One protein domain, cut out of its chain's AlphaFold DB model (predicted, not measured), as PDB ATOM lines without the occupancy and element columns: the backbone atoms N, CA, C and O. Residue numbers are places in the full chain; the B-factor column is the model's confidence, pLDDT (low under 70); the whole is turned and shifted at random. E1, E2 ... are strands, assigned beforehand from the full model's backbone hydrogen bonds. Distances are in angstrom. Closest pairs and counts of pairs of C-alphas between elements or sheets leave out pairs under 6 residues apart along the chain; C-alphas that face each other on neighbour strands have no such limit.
ATOM      1  N   ALA A  27     459.055 628.930 429.183       56.94
ATOM      2  CA  ALA A  27     460.052 629.465 428.280       56.94
ATOM      3  C   ALA A  27     460.956 630.379 429.102       56.94
ATOM      4  O   ALA A  27     460.576 631.477 429.514       56.94
ATOM      5  N   MET A  28     462.149 629.885 429.392       67.12
ATOM      6  CA  MET A  28     463.156 630.646 430.098       67.12
ATOM      7  C   MET A  28     463.617 631.794 429.196       67.12
ATOM      8  O   MET A  28     463.697 631.649 427.973       67.12
ATOM      9  N   LYS A  29     463.942 632.950 429.785       77.94
ATOM     10  CA  LYS A  29     464.528 634.050 429.009       77.94
ATOM     11  C   LYS A  29     465.837 633.568 428.375       77.94
ATOM     12  O   LYS A  29     466.635 632.929 429.057       77.94
ATOM     13  N   CYS A  30     466.071 633.915 427.106       85.75
ATOM     14  CA  CYS A  30     467.346 633.686 426.419       85.75
ATOM     15  C   CYS A  30     468.445 634.560 427.041       85.75
ATOM     16  O   CYS A  30     468.827 635.593 426.496       85.75
ATOM     17  N   LYS A  31     468.916 634.169 428.220       86.44
ATOM     18  CA  LYS A  31     469.979 634.840 428.954       86.44
ATOM     19  C   LYS A  31     470.934 633.777 429.485       86.44
ATOM     20  O   LYS A  31     470.497 632.731 429.959       86.44
ATOM     21  N   ALA A  32     472.225 634.075 429.405       85.94
ATOM     22  CA  ALA A  32     473.237 633.360 430.161       85.94
ATOM     23  C   ALA A  32     472.969 633.475 431.670       85.94
ATOM     24  O   ALA A  32     472.321 634.423 432.127       85.94
ATOM     25  N   GLY A  33     473.490 632.519 432.431       88.25
ATOM     26  CA  GLY A  33     473.385 632.487 433.881       88.25
ATOM     27  C   GLY A  33     472.942 631.128 434.395       88.25
ATOM     28  O   GLY A  33     473.307 630.084 433.853       88.25
ATOM     29  N   LYS A  34     472.181 631.153 435.485       89.31
ATOM     30  CA  LYS A  34     471.916 629.973 436.299       89.31
ATOM     31  C   LYS A  34     470.467 629.500 436.210       89.31
ATOM     32  O   LYS A  34     469.542 630.305 436.289       89.31
ATOM     33  N   VAL A  35     470.301 628.188 436.107       89.12
ATOM     34  CA  VAL A  35     469.042 627.444 436.183       89.12
ATOM     35  C   VAL A  35     469.148 626.515 437.382       89.12
ATOM     36  O   VAL A  35     469.950 625.591 437.383       89.12
ATOM     37  N   GLU A  36     468.387 626.790 438.432       91.25
ATOM     38  CA  GLU A  36     468.500 626.074 439.702       91.25
ATOM     39  C   GLU A  36     467.128 625.687 440.228       91.25
ATOM     40  O   GLU A  36     466.222 626.527 440.237       91.25
ATOM     41  N   HIS A  37     466.998 624.449 440.712       93.12
ATOM     42  CA  HIS A  37     465.760 623.937 441.307       93.12
ATOM     43  C   HIS A  37     464.547 624.098 440.376       93.12
ATOM     44  O   HIS A  37     463.453 624.460 440.812       93.12
ATOM     45  N   GLN A  38     464.758 623.896 439.074       90.62
ATOM     46  CA  GLN A  38     463.720 624.022 438.055       90.62
ATOM     47  C   GLN A  38     463.230 622.650 437.587       90.62
ATOM     48  O   GLN A  38     463.983 621.679 437.589       90.62
ATOM     49  N   ASN A  39     461.974 622.585 437.142       92.81
ATOM     50  CA  ASN A  39     461.411 621.406 436.491       92.81
ATOM     51  C   ASN A  39     460.581 621.818 435.268       92.81
ATOM     52  O   ASN A  39     459.719 622.689 435.385       92.81
ATOM     53  N   GLY A  40     460.838 621.205 434.109       89.06
ATOM     54  CA  GLY A  40     460.032 621.408 432.900       89.06
ATOM     55  C   GLY A  40     460.253 622.768 432.245       89.06
ATOM     56  O   GLY A  40     459.312 623.435 431.819       89.06
ATOM     57  N   VAL A  41     461.503 623.216 432.188       88.25
ATOM     58  CA  VAL A  41     461.872 624.526 431.641       88.25
ATOM     59  C   VAL A  41     462.581 624.349 430.310       88.25
ATOM     60  O   VAL A  41     463.331 623.397 430.107       88.25
ATOM     61  N   SER A  42     462.352 625.267 429.371       90.00
ATOM     62  CA  SER A  42     462.990 625.195 428.056       90.00
ATOM     63  C   SER A  42     463.573 626.526 427.596       90.00
ATOM     64  O   SER A  42     462.913 627.562 427.685       90.00
ATOM     65  N   LEU A  43     464.778 626.487 427.023       90.31
ATOM     66  CA  LEU A  43     465.329 627.565 426.200       90.31
ATOM     67  C   LEU A  43     465.178 627.151 424.745       90.31
ATOM     68  O   LEU A  43     465.791 626.179 424.304       90.31
ATOM     69  N   ASN A  44     464.358 627.891 424.007       91.56
ATOM     70  CA  ASN A  44     464.073 627.619 422.606       91.56
ATOM     71  C   ASN A  44     464.558 628.781 421.739       91.56
ATOM     72  O   ASN A  44     464.219 629.926 422.028       91.56
ATOM     73  N   ASN A  45     465.255 628.478 420.641       93.56
ATOM     74  CA  ASN A  45     465.651 629.461 419.624       93.56
ATOM     75  C   ASN A  45     466.474 630.626 420.206       93.56
ATOM     76  O   ASN A  45     466.204 631.795 419.929       93.56
ATOM     77  N   CYS A  46     467.457 630.306 421.048       91.31
ATOM     78  CA  CYS A  46     468.267 631.297 421.750       91.31
ATOM     79  C   CYS A  46     469.688 631.360 421.185       91.31
ATOM     80  O   CYS A  46     470.279 630.330 420.872       91.31
ATOM     81  N   THR A  47     470.277 632.555 421.177       93.00
ATOM     82  CA  THR A  47     471.719 632.744 420.971       93.00
ATOM     83  C   THR A  47     472.318 633.392 422.214       93.00
ATOM     84  O   THR A  47     471.911 634.492 422.581       93.00
ATOM     85  N   LEU A  48     473.269 632.720 422.867       90.44
ATOM     86  CA  LEU A  48     473.943 633.201 424.078       90.44
ATOM     87  C   LEU A  48     475.446 633.356 423.815       90.44
ATOM     88  O   LEU A  48     476.144 632.379 423.556       90.44
ATOM     89  N   THR A  49     475.952 634.583 423.888       89.19
ATOM     90  CA  THR A  49     477.376 634.894 423.644       89.19
ATOM     91  C   THR A  49     478.032 635.640 424.798       89.19
ATOM     92  O   THR A  49     479.249 635.614 424.954       89.19
ATOM     93  N   THR A  50     477.227 636.290 425.637       86.94
ATOM     94  CA  THR A  50     477.707 637.083 426.766       86.94
ATOM     95  C   THR A  50     477.440 636.335 428.060       86.94
ATOM     96  O   THR A  50     476.292 636.002 428.345       86.94
ATOM     97  N   LYS A  51     478.496 636.089 428.840       85.12
ATOM     98  CA  LYS A  51     478.410 635.472 430.170       85.12
ATOM     99  C   LYS A  51     477.672 636.350 431.171       85.12
ATOM    100  O   LYS A  51     477.717 637.578 431.087       85.12
ATOM    101  N   ASP A  52     477.022 635.700 432.131       84.50
ATOM    102  CA  ASP A  52     476.528 636.391 433.314       84.50
ATOM    103  C   ASP A  52     477.735 636.743 434.209       84.50
ATOM    104  O   ASP A  52     478.551 635.856 434.484       84.50
ATOM    105  N   PRO A  53     477.912 638.011 434.625       83.38
ATOM    106  CA  PRO A  53     479.047 638.415 435.453       83.38
ATOM    107  C   PRO A  53     479.090 637.699 436.808       83.38
ATOM    108  O   PRO A  53     480.183 637.500 437.336       83.38
ATOM    109  N   ASP A  54     477.941 637.261 437.332       82.81
ATOM    110  CA  ASP A  54     477.863 636.523 438.595       82.81
ATOM    111  C   ASP A  54     478.273 635.047 438.422       82.81
ATOM    112  O   ASP A  54     478.602 634.360 439.391       82.81
ATOM    113  N   PHE A  55     478.305 634.555 437.178       81.75
ATOM    114  CA  PHE A  55     478.665 633.181 436.822       81.75
ATOM    115  C   PHE A  55     479.639 633.151 435.631       81.75
ATOM    116  O   PHE A  55     479.317 632.620 434.571       81.75
ATOM    117  N   PRO A  56     480.868 633.684 435.772       83.06
ATOM    118  CA  PRO A  56     481.755 633.924 434.634       83.06
ATOM    119  C   PRO A  56     482.450 632.667 434.092       83.06
ATOM    120  O   PRO A  56     483.217 632.769 433.138       83.06
ATOM    121  N   TRP A  57     482.245 631.505 434.716       84.00
ATOM    122  CA  TRP A  57     482.925 630.244 434.404       84.00
ATOM    123  C   TRP A  57     482.129 629.330 433.453       84.00
ATOM    124  O   TRP A  57     482.682 628.335 432.970       84.00
ATOM    125  N   ALA A  58     480.858 629.660 433.192       86.69
ATOM    126  CA  ALA A  58     480.008 629.026 432.188       86.69
ATOM    127  C   ALA A  58     478.969 630.016 431.633       86.69
ATOM    128  O   ALA A  58     478.508 630.903 432.344       86.69
ATOM    129  N   LEU A  59     478.540 629.842 430.381       89.06
ATOM    130  CA  LEU A  59     477.413 630.598 429.820       89.06
ATOM    131  C   LEU A  59     476.084 630.181 430.453       89.06
ATOM    132  O   LEU A  59     475.271 631.036 430.787       89.06
ATOM    133  N   VAL A  60     475.849 628.879 430.613       90.12
ATOM    134  CA  VAL A  60     474.660 628.357 431.293       90.12
ATOM    135  C   VAL A  60     475.087 627.324 432.320       90.12
ATOM    136  O   VAL A  60     475.734 626.337 431.976       90.12
ATOM    137  N   TYR A  61     474.703 627.541 433.572       89.44
ATOM    138  CA  TYR A  61     474.851 626.565 434.644       89.44
ATOM    139  C   TYR A  61     473.479 626.027 435.046       89.44
ATOM    140  O   TYR A  61     472.595 626.809 435.384       89.44
ATOM    141  N   VAL A  62     473.307 624.708 435.018       89.44
ATOM    142  CA  VAL A  62     472.101 624.013 435.471       89.44
ATOM    143  C   VAL A  62     472.447 623.181 436.702       89.44
ATOM    144  O   VAL A  62     473.359 622.360 436.629       89.44
ATOM    145  N   SER A  63     471.741 623.379 437.816       91.06
ATOM    146  CA  SER A  63     471.930 622.600 439.047       91.06
ATOM    147  C   SER A  63     470.609 622.124 439.624       91.06
ATOM    148  O   SER A  63     469.627 622.873 439.611       91.06
ATOM    149  N   ASP A  64     470.604 620.904 440.158       91.19
ATOM    150  CA  ASP A  64     469.493 620.328 440.927       91.19
ATOM    151  C   ASP A  64     468.132 620.525 440.227       91.19
ATOM    152  O   ASP A  64     467.154 620.963 440.834       91.19
ATOM    153  N   SER A  65     468.097 620.297 438.909       88.12
ATOM    154  CA  SER A  65     466.946 620.582 438.042       88.12
ATOM    155  C   SER A  65     466.588 619.384 437.160       88.12
ATOM    156  O   SER A  65     467.461 618.635 436.734       88.12
ATOM    157  N   ASP A  66     465.313 619.218 436.827       92.00
ATOM    158  CA  ASP A  66     464.823 618.090 436.024       92.00
ATOM    159  C   ASP A  66     464.085 618.566 434.764       92.00
ATOM    160  O   ASP A  66     463.572 619.686 434.707       92.00
ATOM    161  N   ASN A  67     464.049 617.724 433.733       91.31
ATOM    162  CA  ASN A  67     463.368 617.994 432.465       91.31
ATOM    163  C   ASN A  67     463.699 619.383 431.867       91.31
ATOM    164  O   ASN A  67     462.814 620.164 431.502       91.31
ATOM    165  N   ILE A  68     464.992 619.719 431.801       90.94
ATOM    166  CA  ILE A  68     465.472 620.970 431.208       90.94
ATOM    167  C   ILE A  68     465.769 620.743 429.731       90.94
ATOM    168  O   ILE A  68     466.503 619.825 429.374       90.94
ATOM    169  N   ILE A  69     465.227 621.584 428.852       92.06
ATOM    170  CA  ILE A  69     465.384 621.414 427.403       92.06
ATOM    171  C   ILE A  69     466.053 622.639 426.786       92.06
ATOM    172  O   ILE A  69     465.510 623.742 426.801       92.06
ATOM    173  N   PHE A  70     467.203 622.441 426.152       92.12
ATOM    174  CA  PHE A  70     467.821 623.429 425.273       92.12
ATOM    175  C   PHE A  70     467.573 623.013 423.825       92.12
ATOM    176  O   PHE A  70     468.076 621.995 423.355       92.12
ATOM    177  N   ASN A  71     466.751 623.776 423.112       91.88
ATOM    178  CA  ASN A  71     466.338 623.474 421.748       91.88
ATOM    179  C   ASN A  71     466.674 624.642 420.826       91.88
ATOM    180  O   ASN A  71     466.241 625.768 421.064       91.88
ATOM    181  N   ASN A  72     467.411 624.372 419.751       93.38
ATOM    182  CA  ASN A  72     467.890 625.423 418.855       93.38
ATOM    183  C   ASN A  72     468.656 626.528 419.613       93.38
ATOM    184  O   ASN A  72     468.396 627.720 419.452       93.38
ATOM    185  N   LEU A  73     469.551 626.110 420.515       91.94
ATOM    186  CA  LEU A  73     470.432 626.985 421.280       91.94
ATOM    187  C   LEU A  73     471.767 627.134 420.542       91.94
ATOM    188  O   LEU A  73     472.444 626.146 420.271       91.94
ATOM    189  N   THR A  74     472.178 628.363 420.259       92.88
ATOM    190  CA  THR A  74     473.522 628.680 419.765       92.88
ATOM    191  C   THR A  74     474.322 629.337 420.879       92.88
ATOM    192  O   THR A  74     473.871 630.318 421.468       92.88
ATOM    193  N   THR A  75     475.519 628.831 421.173       89.69
ATOM    194  CA  THR A  75     476.432 629.468 422.128       89.69
ATOM    195  C   THR A  75     477.819 629.677 421.545       89.69
ATOM    196  O   THR A  75     478.306 628.858 420.764       89.69
ATOM    197  N   ASN A  76     478.457 630.771 421.952       87.50
ATOM    198  CA  ASN A  76     479.861 631.042 421.677       87.50
ATOM    199  C   ASN A  76     480.484 631.688 422.918       87.50
ATOM    200  O   ASN A  76     480.100 632.797 423.284       87.50
ATOM    201  N   SER A  77     481.394 630.981 423.587       81.75
ATOM    202  CA  SER A  77     482.045 631.447 424.814       81.75
ATOM    203  C   SER A  77     483.546 631.200 424.793       81.75
ATOM    204  O   SER A  77     484.019 630.261 424.164       81.75
ATOM    205  N   ASP A  78     484.287 632.008 425.546       83.75
ATOM    206  CA  ASP A  78     485.667 631.765 425.989       83.75
ATOM    207  C   ASP A  78     485.742 630.804 427.200       83.75
ATOM    208  O   ASP A  78     486.820 630.449 427.679       83.75
ATOM    209  N   THR A  79     484.586 630.368 427.706       78.81
ATOM    210  CA  THR A  79     484.424 629.450 428.843       78.81
ATOM    211  C   THR A  79     483.486 628.293 428.485       78.81
ATOM    212  O   THR A  79     483.178 628.078 427.314       78.81
ATOM    213  N   ARG A  80     483.035 627.514 429.477       85.06
ATOM    214  CA  ARG A  80     482.077 626.418 429.264       85.06
ATOM    215  C   ARG A  80     480.776 626.955 428.658       85.06
ATOM    216  O   ARG A  80     480.174 627.871 429.207       85.06
ATOM    217  N   SER A  81     480.285 626.358 427.576       88.38
ATOM    218  CA  SER A  81     478.992 626.746 426.990       88.38
ATOM    219  C   SER A  81     477.813 626.393 427.900       88.38
ATOM    220  O   SER A  81     476.958 627.225 428.190       88.38
ATOM    221  N   VAL A  82     477.769 625.148 428.363       87.81
ATOM    222  CA  VAL A  82     476.729 624.627 429.249       87.81
ATOM    223  C   VAL A  82     477.409 623.722 430.264       87.81
ATOM    224  O   VAL A  82     478.246 622.904 429.894       87.81
ATOM    225  N   HIS A  83     477.047 623.859 431.533       88.06
ATOM    226  CA  HIS A  83     477.441 622.941 432.590       88.06
ATOM    227  C   HIS A  83     476.197 622.487 433.347       88.06
ATOM    228  O   HIS A  83     475.424 623.324 433.808       88.06
ATOM    229  N   ALA A  84     476.006 621.176 433.463       87.62
ATOM    230  CA  ALA A  84     474.908 620.580 434.210       87.62
ATOM    231  C   ALA A  84     475.467 619.792 435.398       87.62
ATOM    232  O   ALA A  84     476.402 619.012 435.241       87.62
ATOM    233  N   ASN A  85     474.890 620.003 436.575       86.44
ATOM    234  CA  ASN A  85     475.245 619.329 437.816       86.44
ATOM    235  C   ASN A  85     473.970 618.773 438.451       86.44
ATOM    236  O   ASN A  85     473.006 619.515 438.640       86.44
ATOM    237  N   LYS A  86     473.934 617.469 438.754       88.69
ATOM    238  CA  LYS A  86     472.755 616.796 439.341       88.69
ATOM    239  C   LYS A  86     471.442 617.173 438.641       88.69
ATOM    240  O   LYS A  86     470.469 617.549 439.290       88.69
ATOM    241  N   SER A  87     471.458 617.188 437.311       87.94
ATOM    242  CA  SER A  87     470.336 617.687 436.522       87.94
ATOM    243  C   SER A  87     470.085 616.845 435.281       87.94
ATOM    244  O   SER A  87     471.029 616.351 434.669       87.94
ATOM    245  N   ASN A  88     468.823 616.758 434.870       88.88
ATOM    246  CA  ASN A  88     468.410 616.106 433.631       88.88
ATOM    247  C   ASN A  88     468.210 617.158 432.533       88.88
ATOM    248  O   ASN A  88     467.274 617.963 432.582       88.88
ATOM    249  N   VAL A  89     469.120 617.172 431.557       90.12
ATOM    250  CA  VAL A  89     469.158 618.181 430.494       90.12
ATOM    251  C   VAL A  89     469.142 617.509 429.124       90.12
ATOM    252  O   VAL A  89     470.050 616.763 428.771       90.12
ATOM    253  N   THR A  90     468.143 617.839 428.310       91.81
ATOM    254  CA  THR A  90     468.088 617.474 426.891       91.81
ATOM    255  C   THR A  90     468.540 618.646 426.034       91.81
ATOM    256  O   THR A  90     467.918 619.708 426.042       91.81
ATOM    257  N   ILE A  91     469.581 618.445 425.226       90.56
ATOM    258  CA  ILE A  91     470.032 619.429 424.238       90.56
ATOM    259  C   ILE A  91     469.749 618.894 422.838       90.56
ATOM    260  O   ILE A  91     470.232 617.829 422.466       90.56
ATOM    261  N   LYS A  92     468.977 619.636 422.042       90.12
ATOM    262  CA  LYS A  92     468.615 619.250 420.672       90.12
ATOM    263  C   LYS A  92     468.737 620.418 419.703       90.12
ATOM    264  O   LYS A  92     468.536 621.573 420.076       90.12
ATOM    265  N   ASN A  93     469.077 620.115 418.452       93.12
ATOM    266  CA  ASN A  93     469.211 621.093 417.364       93.12
ATOM    267  C   ASN A  93     470.118 622.291 417.707       93.12
ATOM    268  O   ASN A  93     469.884 623.389 417.223       93.12
ATOM    269  N   SER A  94     471.095 622.114 418.598       91.12
ATOM    270  CA  SER A  94     471.861 623.212 419.196       91.12
ATOM    271  C   SER A  94     473.318 623.184 418.741       91.12
ATOM    272  O   SER A  94     473.866 622.117 418.475       91.12
ATOM    273  N   SER A  95     473.946 624.356 418.686       91.81
ATOM    274  CA  SER A  95     475.367 624.530 418.390       91.81
ATOM    275  C   SER A  95     476.062 625.123 419.610       91.81
ATOM    276  O   SER A  95     475.790 626.262 419.997       91.81
ATOM    277  N   LEU A  96     476.931 624.344 420.257       89.44
ATOM    278  CA  LEU A  96     477.621 624.758 421.476       89.44
ATOM    279  C   LEU A  96     479.118 624.900 421.221       89.44
ATOM    280  O   LEU A  96     479.798 623.903 420.997       89.44
ATOM    281  N   THR A  97     479.620 626.136 421.258       86.38
ATOM    282  CA  THR A  97     481.041 626.430 421.032       86.38
ATOM    283  C   THR A  97     481.670 627.045 422.279       86.38
ATOM    284  O   THR A  97     481.180 628.053 422.798       86.38
ATOM    285  N   ALA A  98     482.777 626.449 422.724       80.25
ATOM    286  CA  ALA A  98     483.603 626.907 423.835       80.25
ATOM    287  C   ALA A  98     485.070 626.981 423.383       80.25
ATOM    288  O   ALA A  98     485.646 625.988 422.946       80.25
ATOM    289  N   SER A  99     485.669 628.162 423.488       73.00
ATOM    290  CA  SER A  99     487.024 628.487 423.036       73.00
ATOM    291  C   SER A  99     487.951 628.579 424.247       73.00
ATOM    292  O   SER A  99     488.439 629.650 424.595       73.00
TER     293      SER A  99
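Overview. This is residues 27 to 99 of the 112 residues of an uncharacterized protein of Actinobacillus ureae ATCC 25976 (UniProt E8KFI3). The chain is wound in stacked turns, a small solenoid: E1 and E2 make the first turn, E3 and E4 the next, and E5, E6 and E7 the last. Strands E1, E3 and E5 stack into one wall, and E2, E4, E6 and E7 into a second wall folded along a corner, where E2 and E4 each bend by 86 degrees; residues 27 to 32 lie at the E1 and E2 end of the stack. The printed part has 73 residues, with no named helix and seven named strands, E1 to E7 in order, and its class is all strand. Both sheets are parallel: one has the order E1, E3, E5, and the other is branched at E4. The whole is compact, with a radius of gyration of the C-alphas of 10.8 A and spans of 28 by 25 by 18 A.

Along the chain. E1 holds residues 33 to 36 and begins at C-alpha 33, (473.385, 632.487, 433.881). E2, residues 39 to 48, is 21.2 A from first to last C-alpha and bends at residue 45. E3 holds residues 58 to 63, 12.4 A. E4, residues 66 to 77, is the longest strand at 24.5 A; it begins at C-alpha 66, (464.823, 618.090, 436.024), and bends at residue 72. E5 holds residues 80 to 85, 13.0 A, and E6 residues 89 to 92. E7, residues 95 to 98, ends at C-alpha 98, (483.603, 626.907, 423.835).

Arrangement. In the first sheet, inner strand E3 is parallel to E1 at 7 degrees, with N 33 and O 59 2.8 A apart, within hydrogen-bond range. E3 is parallel to E5 at 9 degrees, with N 83 and O 60 at 2.8 A. In the branched, twisted sheet, E2 lies on one side of E4, parallel at 13 degrees, with N 43 and O 69 at 2.8 A. On the other side of E4 the pairing is staggered: E6 is beside residues 68 to 71, with N 90 and O 68 at 2.8 A, and E7 beside residues 74 to 77, with N 75 and O 95 at 2.8 A. The two sheets form a sandwich, two sheets face to face, their facing parts 8.9 A centre to centre and their best planes 22 degrees apart. Between the sheets, the closest C-alphas of E5 and E7 are those of Ser 81 and Ala 98, 5.6 A apart. E1 and E7 are apart.

Size, cuts and confidence. The C-alphas of Asn 39 and Ser 99, the two farthest apart, are 29.8 A apart. The printed part has no cut and no long link; the link from E2 to E3, with 9 residues, is short, and the others are tight. The mean pLDDT of the printed part is 87.6, and residues 27 to 28 are under 70.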